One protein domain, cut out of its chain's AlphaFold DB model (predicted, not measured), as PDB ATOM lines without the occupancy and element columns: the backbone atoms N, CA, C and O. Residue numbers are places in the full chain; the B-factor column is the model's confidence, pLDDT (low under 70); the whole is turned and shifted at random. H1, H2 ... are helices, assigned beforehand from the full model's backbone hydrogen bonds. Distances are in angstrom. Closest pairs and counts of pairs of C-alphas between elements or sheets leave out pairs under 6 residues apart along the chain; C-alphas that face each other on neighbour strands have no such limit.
ATOM      1  N   GLU A 208      20.863  87.648 119.068       95.88
ATOM      2  CA  GLU A 208      20.574  88.270 120.372       95.88
ATOM      3  C   GLU A 208      20.672  89.799 120.299       95.88
ATOM      4  O   GLU A 208      19.807  90.505 120.816       95.88
ATOM      5  N   GLN A 209      21.706  90.315 119.625       97.06
ATOM      6  CA  GLN A 209      21.854  91.750 119.407       97.06
ATOM      7  C   GLN A 209      20.706  92.291 118.556       97.06
ATOM      8  O   GLN A 209      20.119  93.300 118.929       97.06
ATOM      9  N   SER A 210      20.360  91.613 117.458       96.00
ATOM     10  CA  SER A 210      19.264  92.030 116.578       96.00
ATOM     11  C   SER A 210      17.942  92.111 117.337       96.00
ATOM     12  O   SER A 210      17.276  93.138 117.282       96.00
ATOM     13  N   ALA A 211      17.605  91.075 118.110       94.31
ATOM     14  CA  ALA A 211      16.377  91.038 118.898       94.31
ATOM     15  C   ALA A 211      16.320  92.170 119.935       94.31
ATOM     16  O   ALA A 211      15.317  92.873 120.024       94.31
ATOM     17  N   ALA A 212      17.395  92.396 120.697       96.44
ATOM     18  CA  ALA A 212      17.421  93.478 121.681       96.44
ATOM     19  C   ALA A 212      17.310  94.863 121.021       96.44
ATOM     20  O   ALA A 212      16.631  95.746 121.542       96.44
ATOM     21  N   LEU A 213      17.977  95.061 119.880       97.44
ATOM     22  CA  LEU A 213      17.968  96.327 119.148       97.44
ATOM     23  C   LEU A 213      16.613  96.641 118.523       97.44
ATOM     24  O   LEU A 213      16.232  97.806 118.533       97.44
ATOM     25  N   ASP A 214      15.887  95.634 118.043       94.88
ATOM     26  CA  ASP A 214      14.529  95.797 117.521       94.88
ATOM     27  C   ASP A 214      13.609  96.404 118.596       94.88
ATOM     28  O   ASP A 214      13.075  97.501 118.422       94.88
ATOM     29  N   TRP A 215      13.586  95.809 119.795       93.44
ATOM     30  CA  TRP A 215      12.918  96.393 120.971       93.44
ATOM     31  C   TRP A 215      13.454  97.784 121.346       93.44
ATOM     32  O   TRP A 215      12.716  98.653 121.810       93.44
ATOM     33  N   GLY A 216      14.760  97.999 121.185       95.56
ATOM     34  CA  GLY A 216      15.415  99.271 121.473       95.56
ATOM     35  C   GLY A 216      14.938 100.417 120.581       95.56
ATOM     36  O   GLY A 216      14.792 101.541 121.065       95.56
ATOM     37  N   TYR A 217      14.698 100.155 119.299       95.19
ATOM     38  CA  TYR A 217      14.360 101.194 118.329       95.19
ATOM     39  C   TYR A 217      12.857 101.386 118.116       95.19
ATOM     40  O   TYR A 217      12.454 102.486 117.729       95.19
ATOM     41  N   GLN A 218      12.034 100.376 118.401       90.19
ATOM     42  CA  GLN A 218      10.579 100.492 118.313       90.19
ATOM     43  C   GLN A 218      10.027 101.533 119.292       90.19
ATOM     44  O   GLN A 218      10.415 101.603 120.460       90.19
ATOM     45  N   LYS A 219       9.068 102.336 118.829       86.31
ATOM     46  CA  LYS A 219       8.322 103.238 119.707       86.31
ATOM     47  C   LYS A 219       7.328 102.399 120.521       86.31
ATOM     48  O   LYS A 219       6.454 101.780 119.919       86.31
ATOM     49  N   PRO A 220       7.425 102.372 121.859       85.62
ATOM     50  CA  PRO A 220       6.509 101.575 122.657       85.62
ATOM     51  C   PRO A 220       5.103 102.182 122.624       85.62
ATOM     52  O   PRO A 220       4.949 103.398 122.766       85.62
ATOM     53  N   ASP A 221       4.094 101.323 122.491       87.06
ATOM     54  CA  ASP A 221       2.674 101.679 122.560       87.06
ATOM     55  C   ASP A 221       2.063 101.182 123.878       87.06
ATOM     56  O   ASP A 221       1.304 100.211 123.940       87.06
ATOM     57  N   PHE A 222       2.469 101.812 124.981       86.81
ATOM     58  CA  PHE A 222       2.001 101.417 126.311       86.81
ATOM     59  C   PHE A 222       0.522 101.744 126.526       86.81
ATOM     60  O   PHE A 222      -0.127 101.119 127.365       86.81
ATOM     61  N   GLU A 223       0.006 102.741 125.809       83.69
ATOM     62  CA  GLU A 223      -1.341 103.265 125.978       83.69
ATOM     63  C   GLU A 223      -2.403 102.398 125.285       83.69
ATOM     64  O   GLU A 223      -3.482 102.224 125.856       83.69
ATOM     65  N   ASN A 224      -2.103 101.811 124.119       84.31
ATOM     66  CA  ASN A 224      -3.059 100.961 123.395       84.31
ATOM     67  C   ASN A 224      -2.860  99.457 123.642       84.31
ATOM     68  O   ASN A 224      -3.719  98.654 123.268       84.31
ATOM     69  N   THR A 225      -1.762  99.048 124.288       87.19
ATOM     70  CA  THR A 225      -1.560  97.633 124.627       87.19
ATOM     71  C   THR A 225      -2.514  97.203 125.743       87.19
ATOM     72  O   THR A 225      -2.500  97.740 126.852       87.19
ATOM     73  N   THR A 226      -3.330  96.185 125.464       88.00
ATOM     74  CA  THR A 226      -4.241  95.589 126.447       88.00
ATOM     75  C   THR A 226      -3.586  94.401 127.149       88.00
ATOM     76  O   THR A 226      -2.911  93.582 126.529       88.00
ATOM     77  N   PHE A 227      -3.794  94.304 128.460       91.19
ATOM     78  CA  PHE A 227      -3.286  93.221 129.305       91.19
ATOM     79  C   PHE A 227      -4.447  92.613 130.089       91.19
ATOM     80  O   PHE A 227      -5.381  93.337 130.447       91.19
ATOM     81  N   ALA A 228      -4.399  91.313 130.394       91.81
ATOM     82  CA  ALA A 228      -5.492  90.681 131.132       91.81
ATOM     83  C   ALA A 228      -5.573  91.177 132.587       91.81
ATOM     84  O   ALA A 228      -6.644  91.152 133.194       91.81
ATOM     85  N   ASN A 229      -4.447  91.617 133.157       92.50
ATOM     86  CA  ASN A 229      -4.337  92.154 134.513       92.50
ATOM     87  C   ASN A 229      -3.053  92.999 134.691       92.50
ATOM     88  O   ASN A 229      -2.201  93.069 133.803       92.50
ATOM     89  N   GLU A 230      -2.918  93.658 135.850       91.12
ATOM     90  CA  GLU A 230      -1.767  94.522 136.155       91.12
ATOM     91  C   GLU A 230      -0.444  93.756 136.322       91.12
ATOM     92  O   GLU A 230       0.611  94.311 136.013       91.12
ATOM     93  N   ASP A 231      -0.477  92.493 136.760       93.19
ATOM     94  CA  ASP A 231       0.725  91.665 136.921       93.19
ATOM     95  C   ASP A 231       1.332  91.285 135.562       93.19
ATOM     96  O   ASP A 231       2.543  91.394 135.362       93.19
ATOM     97  N   GLU A 232       0.495  90.894 134.597       94.31
ATOM     98  CA  GLU A 232       0.917  90.634 133.217       94.31
ATOM     99  C   GLU A 232       1.496  91.883 132.558       94.31
ATOM    100  O   GLU A 232       2.547  91.807 131.915       94.31
ATOM    101  N   ARG A 233       0.863  93.043 132.776       94.12
ATOM    102  CA  ARG A 233       1.417  94.329 132.337       94.12
ATOM    103  C   ARG A 233       2.796  94.559 132.942       94.12
ATOM    104  O   ARG A 233       3.734  94.873 132.215       94.12
ATOM    105  N   ALA A 234       2.942  94.396 134.254       94.50
ATOM    106  CA  ALA A 234       4.213  94.622 134.933       94.50
ATOM    107  C   ALA A 234       5.319  93.701 134.412       94.50
ATOM    108  O   ALA A 234       6.435  94.164 134.181       94.50
ATOM    109  N   LYS A 235       5.001  92.424 134.178       95.56
ATOM    110  CA  LYS A 235       5.931  91.458 133.593       95.56
ATOM    111  C   LYS A 235       6.348  91.862 132.179       95.56
ATOM    112  O   LYS A 235       7.541  91.904 131.897       95.56
ATOM    113  N   SER A 236       5.388  92.197 131.317       94.19
ATOM    114  CA  SER A 236       5.674  92.601 129.937       94.19
ATOM    115  C   SER A 236       6.548  93.856 129.884       94.19
ATOM    116  O   SER A 236       7.551  93.887 129.176       94.19
ATOM    117  N   VAL A 237       6.227  94.874 130.687       95.25
ATOM    118  CA  VAL A 237       7.001  96.121 130.726       95.25
ATOM    119  C   VAL A 237       8.407  95.890 131.308       95.25
ATOM    120  O   VAL A 237       9.370  96.477 130.815       95.25
ATOM    121  N   ASP A 238       8.574  95.017 132.308       96.06
ATOM    122  CA  ASP A 238       9.907  94.659 132.824       96.06
ATOM    123  C   ASP A 238      10.747  93.911 131.775       96.06
ATOM    124  O   ASP A 238      11.923  94.228 131.579       96.06
ATOM    125  N   GLU A 239      10.146  92.967 131.046       95.00
ATOM    126  CA  GLU A 239      10.791  92.255 129.935       95.00
ATOM    127  C   GLU A 239      11.248  93.230 128.842       95.00
ATOM    128  O   GLU A 239      12.419  93.198 128.452       95.00
ATOM    129  N   GLN A 240      10.382  94.156 128.421       95.06
ATOM    130  CA  GLN A 240      10.735  95.205 127.459       95.06
ATOM    131  C   GLN A 240      11.886  96.080 127.967       95.06
ATOM    132  O   GLN A 240      12.864  96.299 127.253       95.06
ATOM    133  N   MET A 241      11.839  96.535 129.223       96.81
ATOM    134  CA  MET A 241      12.924  97.322 129.821       96.81
ATOM    135  C   MET A 241      14.256  96.569 129.808       96.81
ATOM    136  O   MET A 241      15.296  97.166 129.517       96.81
ATOM    137  N   ASN A 242      14.238  95.269 130.101       96.88
ATOM    138  CA  ASN A 242      15.439  94.445 130.061       96.88
ATOM    139  C   ASN A 242      15.995  94.323 128.634       96.88
ATOM    140  O   ASN A 242      17.213  94.430 128.468       96.88
ATOM    141  N   GLN A 243      15.141  94.181 127.612       96.25
ATOM    142  CA  GLN A 243      15.569  94.172 126.205       96.25
ATOM    143  C   GLN A 243      16.214  95.501 125.798       96.25
ATOM    144  O   GLN A 243      17.340  95.515 125.302       96.25
ATOM    145  N   VAL A 244      15.576  96.634 126.107       97.19
ATOM    146  CA  VAL A 244      16.131  97.964 125.800       97.19
ATOM    147  C   VAL A 244      17.439  98.223 126.559       97.19
ATOM    148  O   VAL A 244      18.377  98.818 126.024       97.19
ATOM    149  N   TYR A 245      17.568  97.734 127.794       98.12
ATOM    150  CA  TYR A 245      18.834  97.799 128.523       98.12
ATOM    151  C   TYR A 245      19.947  96.977 127.842       98.12
ATOM    152  O   TYR A 245      21.092  97.438 127.783       98.12
ATOM    153  N   GLN A 246      19.638  95.794 127.287       98.06
ATOM    154  CA  GLN A 246      20.602  95.045 126.466       98.06
ATOM    155  C   GLN A 246      20.940  95.790 125.168       98.06
ATOM    156  O   GLN A 246      22.114  95.868 124.814       98.06
ATOM    157  N   ALA A 247      19.969  96.423 124.506       97.69
ATOM    158  CA  ALA A 247      20.228  97.271 123.340       97.69
ATOM    159  C   ALA A 247      21.260  98.367 123.663       97.69
ATOM    160  O   ALA A 247      22.259  98.532 122.958       97.69
ATOM    161  N   ALA A 248      21.084  99.052 124.800       97.75
ATOM    162  CA  ALA A 248      22.018 100.074 125.269       97.75
ATOM    163  C   ALA A 248      23.422  99.508 125.531       97.75
ATOM    164  O   ALA A 248      24.415 100.162 125.215       97.75
ATOM    165  N   LYS A 249      23.529  98.284 126.062       97.56
ATOM    166  CA  LYS A 249      24.810  97.579 126.237       97.56
ATOM    167  C   LYS A 249      25.529  97.336 124.915       97.56
ATOM    168  O   LYS A 249      26.754  97.414 124.882       97.56
ATOM    169  N   PHE A 250      24.787  97.002 123.862       96.00
ATOM    170  CA  PHE A 250      25.361  96.654 122.567       96.00
ATOM    171  C   PHE A 250      25.802  97.874 121.756       96.00
ATOM    172  O   PHE A 250      26.802  97.789 121.052       96.00
ATOM    173  N   ILE A 251      25.102  99.004 121.884       94.94
ATOM    174  CA  ILE A 251      25.366 100.211 121.079       94.94
ATOM    175  C   ILE A 251      26.315 101.183 121.770       94.94
ATOM    176  O   ILE A 251      27.112 101.863 121.118       94.94
ATOM    177  N   LEU A 252      26.230 101.307 123.095       96.00
ATOM    178  CA  LEU A 252      27.003 102.319 123.797       96.00
ATOM    179  C   LEU A 252      28.466 101.891 123.964       96.00
ATOM    180  O   LEU A 252      28.748 100.750 124.332       96.00
ATOM    181  N   PRO A 253      29.420 102.835 123.836       95.62
ATOM    182  CA  PRO A 253      30.800 102.584 124.224       95.62
ATOM    183  C   PRO A 253      30.883 102.074 125.674       95.62
ATOM    184  O   PRO A 253      30.162 102.603 126.531       95.62
ATOM    185  N   PRO A 254      31.807 101.148 126.007       96.62
ATOM    186  CA  PRO A 254      31.864 100.511 127.326       96.62
ATOM    187  C   PRO A 254      31.869 101.492 128.506       96.62
ATOM    188  O   PRO A 254      31.194 101.274 129.510       96.62
ATOM    189  N   VAL A 255      32.574 102.621 128.369       96.56
ATOM    190  CA  VAL A 255      32.641 103.674 129.397       96.56
ATOM    191  C   VAL A 255      31.289 104.364 129.606       96.56
ATOM    192  O   VAL A 255      30.940 104.698 130.737       96.56
ATOM    193  N   ARG A 256      30.511 104.585 128.537       97.06
ATOM    194  CA  ARG A 256      29.164 105.165 128.648       97.06
ATOM    195  C   ARG A 256      28.202 104.147 129.248       97.06
ATOM    196  O   ARG A 256      27.483 104.488 130.181       97.06
ATOM    197  N   PHE A 257      28.250 102.896 128.795       98.31
ATOM    198  CA  PHE A 257      27.391 101.848 129.341       98.31
ATOM    199  C   PHE A 257      27.668 101.558 130.824       98.31
ATOM    200  O   PHE A 257      26.734 101.327 131.586       98.31
ATOM    201  N   ALA A 258      28.922 101.637 131.281       97.94
ATOM    202  CA  ALA A 258      29.252 101.476 132.699       97.94
ATOM    203  C   ALA A 258      28.497 102.475 133.597       97.94
ATOM    204  O   ALA A 258      28.039 102.102 134.679       97.94
ATOM    205  N   LYS A 259      28.302 103.716 133.125       97.62
ATOM    206  CA  LYS A 259      27.484 104.721 133.821       97.62
ATOM    207  C   LYS A 259      26.005 104.339 133.812       97.62
ATOM    208  O   LYS A 259      25.387 104.319 134.870       97.62
ATOM    209  N   VAL A 260      25.474 103.932 132.657       98.06
ATOM    210  CA  VAL A 260      24.083 103.456 132.530       98.06
ATOM    211  C   VAL A 260      23.810 102.278 133.466       98.06
ATOM    212  O   VAL A 260      22.771 102.239 134.115       98.06
ATOM    213  N   LYS A 261      24.756 101.342 133.602       98.25
ATOM    214  CA  LYS A 261      24.668 100.208 134.532       98.25
ATOM    215  C   LYS A 261      24.580 100.656 135.994       98.25
ATOM    216  O   LYS A 261      23.786 100.107 136.761       98.25
ATOM    217  N   GLN A 262      25.391 101.638 136.388       97.75
ATOM    218  CA  GLN A 262      25.343 102.207 137.736       97.75
ATOM    219  C   GLN A 262      23.999 102.903 137.989       97.75
ATOM    220  O   GLN A 262      23.339 102.620 138.986       97.75
ATOM    221  N   GLU A 263      23.557 103.748 137.057       97.44
ATOM    222  CA  GLU A 263      22.255 104.418 137.123       97.44
ATOM    223  C   GLU A 263      21.099 103.417 137.182       97.44
ATOM    224  O   GLU A 263      20.175 103.600 137.967       97.44
ATOM    225  N   GLN A 264      21.163 102.337 136.397       98.12
ATOM    226  CA  GLN A 264      20.151 101.283 136.394       98.12
ATOM    227  C   GLN A 264      20.059 100.605 137.760       98.12
ATOM    228  O   GLN A 264      18.961 100.342 138.237       98.12
ATOM    229  N   THR A 265      21.193 100.365 138.420       97.75
ATOM    230  CA  THR A 265      21.226  99.738 139.748       97.75
ATOM    231  C   THR A 265      20.557 100.622 140.802       97.75
ATOM    232  O   THR A 265      19.762 100.132 141.600       97.75
ATOM    233  N   GLU A 266      20.830 101.929 140.797       96.75
ATOM    234  CA  GLU A 266      20.158 102.864 141.708       96.75
ATOM    235  C   GLU A 266      18.674 103.038 141.362       96.75
ATOM    236  O   GLU A 266      17.818 103.083 142.246       96.75
ATOM    237  N   TRP A 267      18.346 103.069 140.071       98.00
ATOM    238  CA  TRP A 267      16.970 103.170 139.603       98.00
ATOM    239  C   TRP A 267      16.128 101.943 139.998       98.00
ATOM    240  O   TRP A 267      14.980 102.107 140.414       98.00
ATOM    241  N   LEU A 268      16.696 100.731 139.964       97.81
ATOM    242  CA  LEU A 268      16.007  99.508 140.396       97.81
ATOM    243  C   LEU A 268      15.593  99.579 141.872       97.81
ATOM    244  O   LEU A 268      14.468  99.215 142.200       97.81
ATOM    245  N   LYS A 269      16.425 100.161 142.751       97.06
ATOM    246  CA  LYS A 269      16.048 100.391 144.159       97.06
ATOM    247  C   LYS A 269      14.824 101.302 144.279       97.06
ATOM    248  O   LYS A 269      13.950 101.054 145.105       97.06
ATOM    249  N   LYS A 270      14.739 102.347 143.443       95.56
ATOM    250  CA  LYS A 270      13.576 103.248 143.391       95.56
ATOM    251  C   LYS A 270      12.317 102.517 142.918       95.56
ATOM    252  O   LYS A 270      11.258 102.722 143.502       95.56
ATOM    253  N   ARG A 271      12.425 101.676 141.884       96.31
ATOM    254  CA  ARG A 271      11.315 100.835 141.403       96.31
ATOM    255  C   ARG A 271      10.834  99.887 142.500       96.31
ATOM    256  O   ARG A 271       9.635  99.778 142.734       96.31
ATOM    257  N   ASP A 272      11.755  99.223 143.188       95.06
ATOM    258  CA  ASP A 272      11.417  98.212 144.191       95.06
ATOM    259  C   ASP A 272      10.784  98.825 145.450       95.06
ATOM    260  O   ASP A 272       9.948  98.181 146.081       95.06
ATOM    261  N   ALA A 273      11.109 100.084 145.757       95.88
ATOM    262  CA  ALA A 273      10.490 100.866 146.825       95.88
ATOM    263  C   ALA A 273       9.103 101.448 146.473       95.88
ATOM    264  O   ALA A 273       8.464 102.037 147.345       95.88
ATOM    265  N   ALA A 274       8.635 101.330 145.225       94.75
ATOM    266  CA  ALA A 274       7.320 101.834 144.825       94.75
ATOM    267  C   ALA A 274       6.182 101.036 145.486       94.75
ATOM    268  O   ALA A 274       6.261  99.810 145.617       94.75
ATOM    269  N   GLY A 275       5.113 101.735 145.883       91.12
ATOM    270  CA  GLY A 275       4.058 101.197 146.746       91.12
ATOM    271  C   GLY A 275       2.992 100.380 146.018       91.12
ATOM    272  O   GLY A 275       2.186  99.718 146.667       91.12
ATOM    273  N   SER A 276       2.975 100.406 144.683       95.00
ATOM    274  CA  SER A 276       1.993  99.689 143.863       95.00
ATOM    275  C   SER A 276       2.574  99.189 142.539       95.00
ATOM    276  O   SER A 276       3.590  99.695 142.055       95.00
ATOM    277  N   ILE A 277       1.904  98.210 141.926       93.88
ATOM    278  CA  ILE A 277       2.254  97.693 140.594       93.88
ATOM    279  C   ILE A 277       2.126  98.800 139.539       93.88
ATOM    280  O   ILE A 277       3.052  99.016 138.760       93.88
ATOM    281  N   GLY A 278       1.037  99.576 139.571       93.62
ATOM    282  CA  GLY A 278       0.835 100.698 138.653       93.62
ATOM    283  C   GLY A 278       1.948 101.754 138.711       93.62
ATOM    284  O   GLY A 278       2.388 102.245 137.670       93.62
ATOM    285  N   GLU A 279       2.462 102.085 139.899       95.31
ATOM    286  CA  GLU A 279       3.622 102.980 140.034       95.31
ATOM    287  C   GLU A 279       4.904 102.367 139.461       95.31
ATOM    288  O   GLU A 279       5.668 103.068 138.794       95.31
ATOM    289  N   LYS A 280       5.129 101.061 139.666       95.81
ATOM    290  CA  LYS A 280       6.269 100.347 139.071       95.81
ATOM    291  C   LYS A 280       6.214 100.386 137.549       95.81
ATOM    292  O   LYS A 280       7.226 100.714 136.935       95.81
ATOM    293  N   CYS A 281       5.050 100.129 136.951       95.56
ATOM    294  CA  CYS A 281       4.856 100.206 135.502       95.56
ATOM    295  C   CYS A 281       5.186 101.601 134.968       95.56
ATOM    296  O   CYS A 281       6.028 101.723 134.086       95.56
ATOM    297  N   LYS A 282       4.642 102.666 135.574       94.75
ATOM    298  CA  LYS A 282       4.951 104.052 135.172       94.75
ATOM    299  C   LYS A 282       6.444 104.369 135.245       94.75
ATOM    300  O   LYS A 282       6.987 105.027 134.359       94.75
ATOM    301  N   LEU A 283       7.121 103.909 136.302       97.38
ATOM    302  CA  LEU A 283       8.569 104.071 136.422       97.38
ATOM    303  C   LEU A 283       9.296 103.326 135.295       97.38
ATOM    304  O   LEU A 283      10.195 103.911 134.687       97.38
ATOM    305  N   MET A 284       8.937 102.064 135.029       97.38
ATOM    306  CA  MET A 284       9.562 101.246 133.984       97.38
ATOM    307  C   MET A 284       9.346 101.847 132.592       97.38
ATOM    308  O   MET A 284      10.312 101.999 131.855       97.38
ATOM    309  N   GLU A 285       8.135 102.290 132.260       96.38
ATOM    310  CA  GLU A 285       7.818 102.954 130.987       96.38
ATOM    311  C   GLU A 285       8.644 104.232 130.779       96.38
ATOM    312  O   GLU A 285       9.183 104.474 129.697       96.38
ATOM    313  N   ALA A 286       8.792 105.055 131.824       96.44
ATOM    314  CA  ALA A 286       9.653 106.236 131.770       96.44
ATOM    315  C   ALA A 286      11.132 105.855 131.589       96.44
ATOM    316  O   ALA A 286      11.872 106.534 130.873       96.44
ATOM    317  N   ARG A 287      11.574 104.760 132.221       97.62
ATOM    318  CA  ARG A 287      12.947 104.270 132.090       97.62
ATOM    319  C   ARG A 287      13.222 103.673 130.714       97.62
ATOM    320  O   ARG A 287      14.306 103.921 130.197       97.62
ATOM    321  N   ILE A 288      12.267 102.958 130.121       97.75
ATOM    322  CA  ILE A 288      12.344 102.450 128.745       97.75
ATOM    323  C   ILE A 288      12.613 103.613 127.797       97.75
ATOM    324  O   ILE A 288      13.653 103.619 127.148       97.75
ATOM    325  N   ARG A 289      11.764 104.650 127.813       95.94
ATOM    326  CA  ARG A 289      11.937 105.844 126.967       95.94
ATOM    327  C   ARG A 289      13.320 106.484 127.153       95.94
ATOM    328  O   ARG A 289      14.023 106.736 126.180       95.94
ATOM    329  N   ALA A 290      13.763 106.647 128.404       96.44
ATOM    330  CA  ALA A 290      15.083 107.201 128.706       96.44
ATOM    331  C   ALA A 290      16.251 106.332 128.200       96.44
ATOM    332  O   ALA A 290      17.283 106.871 127.813       96.44
ATOM    333  N   LEU A 291      16.122 105.002 128.215       97.50
ATOM    334  CA  LEU A 291      17.137 104.094 127.674       97.50
ATOM    335  C   LEU A 291      17.129 104.091 126.141       97.50
ATOM    336  O   LEU A 291      18.204 104.127 125.544       97.50
ATOM    337  N   GLN A 292      15.950 104.102 125.512       96.25
ATOM    338  CA  GLN A 292      15.809 104.203 124.056       96.25
ATOM    339  C   GLN A 292      16.439 105.497 123.531       96.25
ATOM    340  O   GLN A 292      17.107 105.485 122.500       96.25
ATOM    341  N   ASP A 293      16.328 106.598 124.280       94.94
ATOM    342  CA  ASP A 293      16.965 107.866 123.924       94.94
ATOM    343  C   ASP A 293      18.486 107.801 123.809       94.94
ATOM    344  O   ASP A 293      19.061 108.553 123.020       94.94
ATOM    345  N   LEU A 294      19.135 106.888 124.533       95.62
ATOM    346  CA  LEU A 294      20.584 106.701 124.485       95.62
ATOM    347  C   LEU A 294      21.063 105.973 123.222       95.62
ATOM    348  O   LEU A 294      22.265 105.968 122.958       95.62
ATOM    349  N   LEU A 295      20.164 105.345 122.457       95.19
ATOM    350  CA  LEU A 295      20.521 104.537 121.283       95.19
ATOM    351  C   LEU A 295      20.788 105.379 120.016       95.19
ATOM    352  O   LEU A 295      21.194 104.854 118.969       95.19
ATOM    353  N   TRP A 296      20.589 106.695 120.107       92.69
ATOM    354  CA  TRP A 296      20.610 107.634 118.985       92.69
ATOM    355  C   TRP A 296      21.741 108.653 119.066       92.69
ATOM    356  O   TRP A 296      22.331 108.905 117.987       92.69
TER     357      TRP A 296
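AT A GLANCE: This is residues 208 to 296 of the 296 residues of the protein "LprI domain-containing protein" of Verrucomicrobia bacterium (UniProt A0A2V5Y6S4). Three long helices, H2, H3 and H4, form an up-and-down bundle in which H2 and H4 pack side by side and H3 is joined to them more loosely, near its two ends. The short helix H1 crosses H2 on the side away from H3, and a long link without a named element, residues 218 to 229, leads from H1 to the far end of H2. The printed part has 89 residues with four named helices, in the order H1, H2, H3, H4, and no named strand; its class is all helix. It is compact, with a radius of gyration of the C-alphas of 13.0 A, and the C-alphas span 37 by 27 by 19 A.

IN THESE COORDINATES: Find C-alpha 208 at (20.574, 88.270, 120.372); from there H1 runs over residues 208 to 217. Go on past residues 218 to 229 to C-alpha 230 at (-1.767, 94.522, 136.155), where H2 begins; it covers residues 230 to 251 and measures 31.6 A from first to last C-alpha. H3 follows at residues 254 to 272, 26.6 A long. H4, residues 277 to 293, is 24.4 A long and ends at C-alpha 293, at (16.965, 107.866, 123.924).

HOW THE PARTS SIT: Begin at H1, where you find that it touches H2, with residues 240 to 250 of H2 alone; the closest C-alphas, those of Gly 216 and Val 244, are 4.6 A apart. Their lines stand at 72 degrees, only just about perpendicular. H1 is close to H4 but not clearly touching it, with the C-alphas of Gly 216 and Gln 292 closest at 5.6 A, and H1 and H3 are apart. Look next at Met 241 and Ile 288, whose C-alphas, 5.3 A apart, are the closest of H2 and H4; these helices touch at a shallow tilt of 21 degrees and run the same way. H2 and H3 run opposite ways at a shallow tilt of 15 degrees, close but not clearly touching; their closest C-alphas, those of Lys 249 and Phe 257, are 5.9 A apart. H3 and H4 form a helical hairpin at a shallow tilt of 13 degrees, touching through residues 271 to 272 of H3 and 280 to 284 of H4 alone, with the C-alphas of Arg 271 and Lys 280 closest at 5.6 A. In H1, H2 and H4 every O i to N i+4 pair is within hydrogen-bond range; in H3 13 of 15 are.

THE WHOLE: The two C-alphas farthest apart, those of Ala 228 and Val 255, are 40.3 A from each other. The printed part has no cut and ends at residue 296, the chain's last. The link from H1 to H2 is long, and those from H2 to H3 and from H3 to H4 are tight. The mean pLDDT of the printed part is 94.9, and no printed residue is under 70.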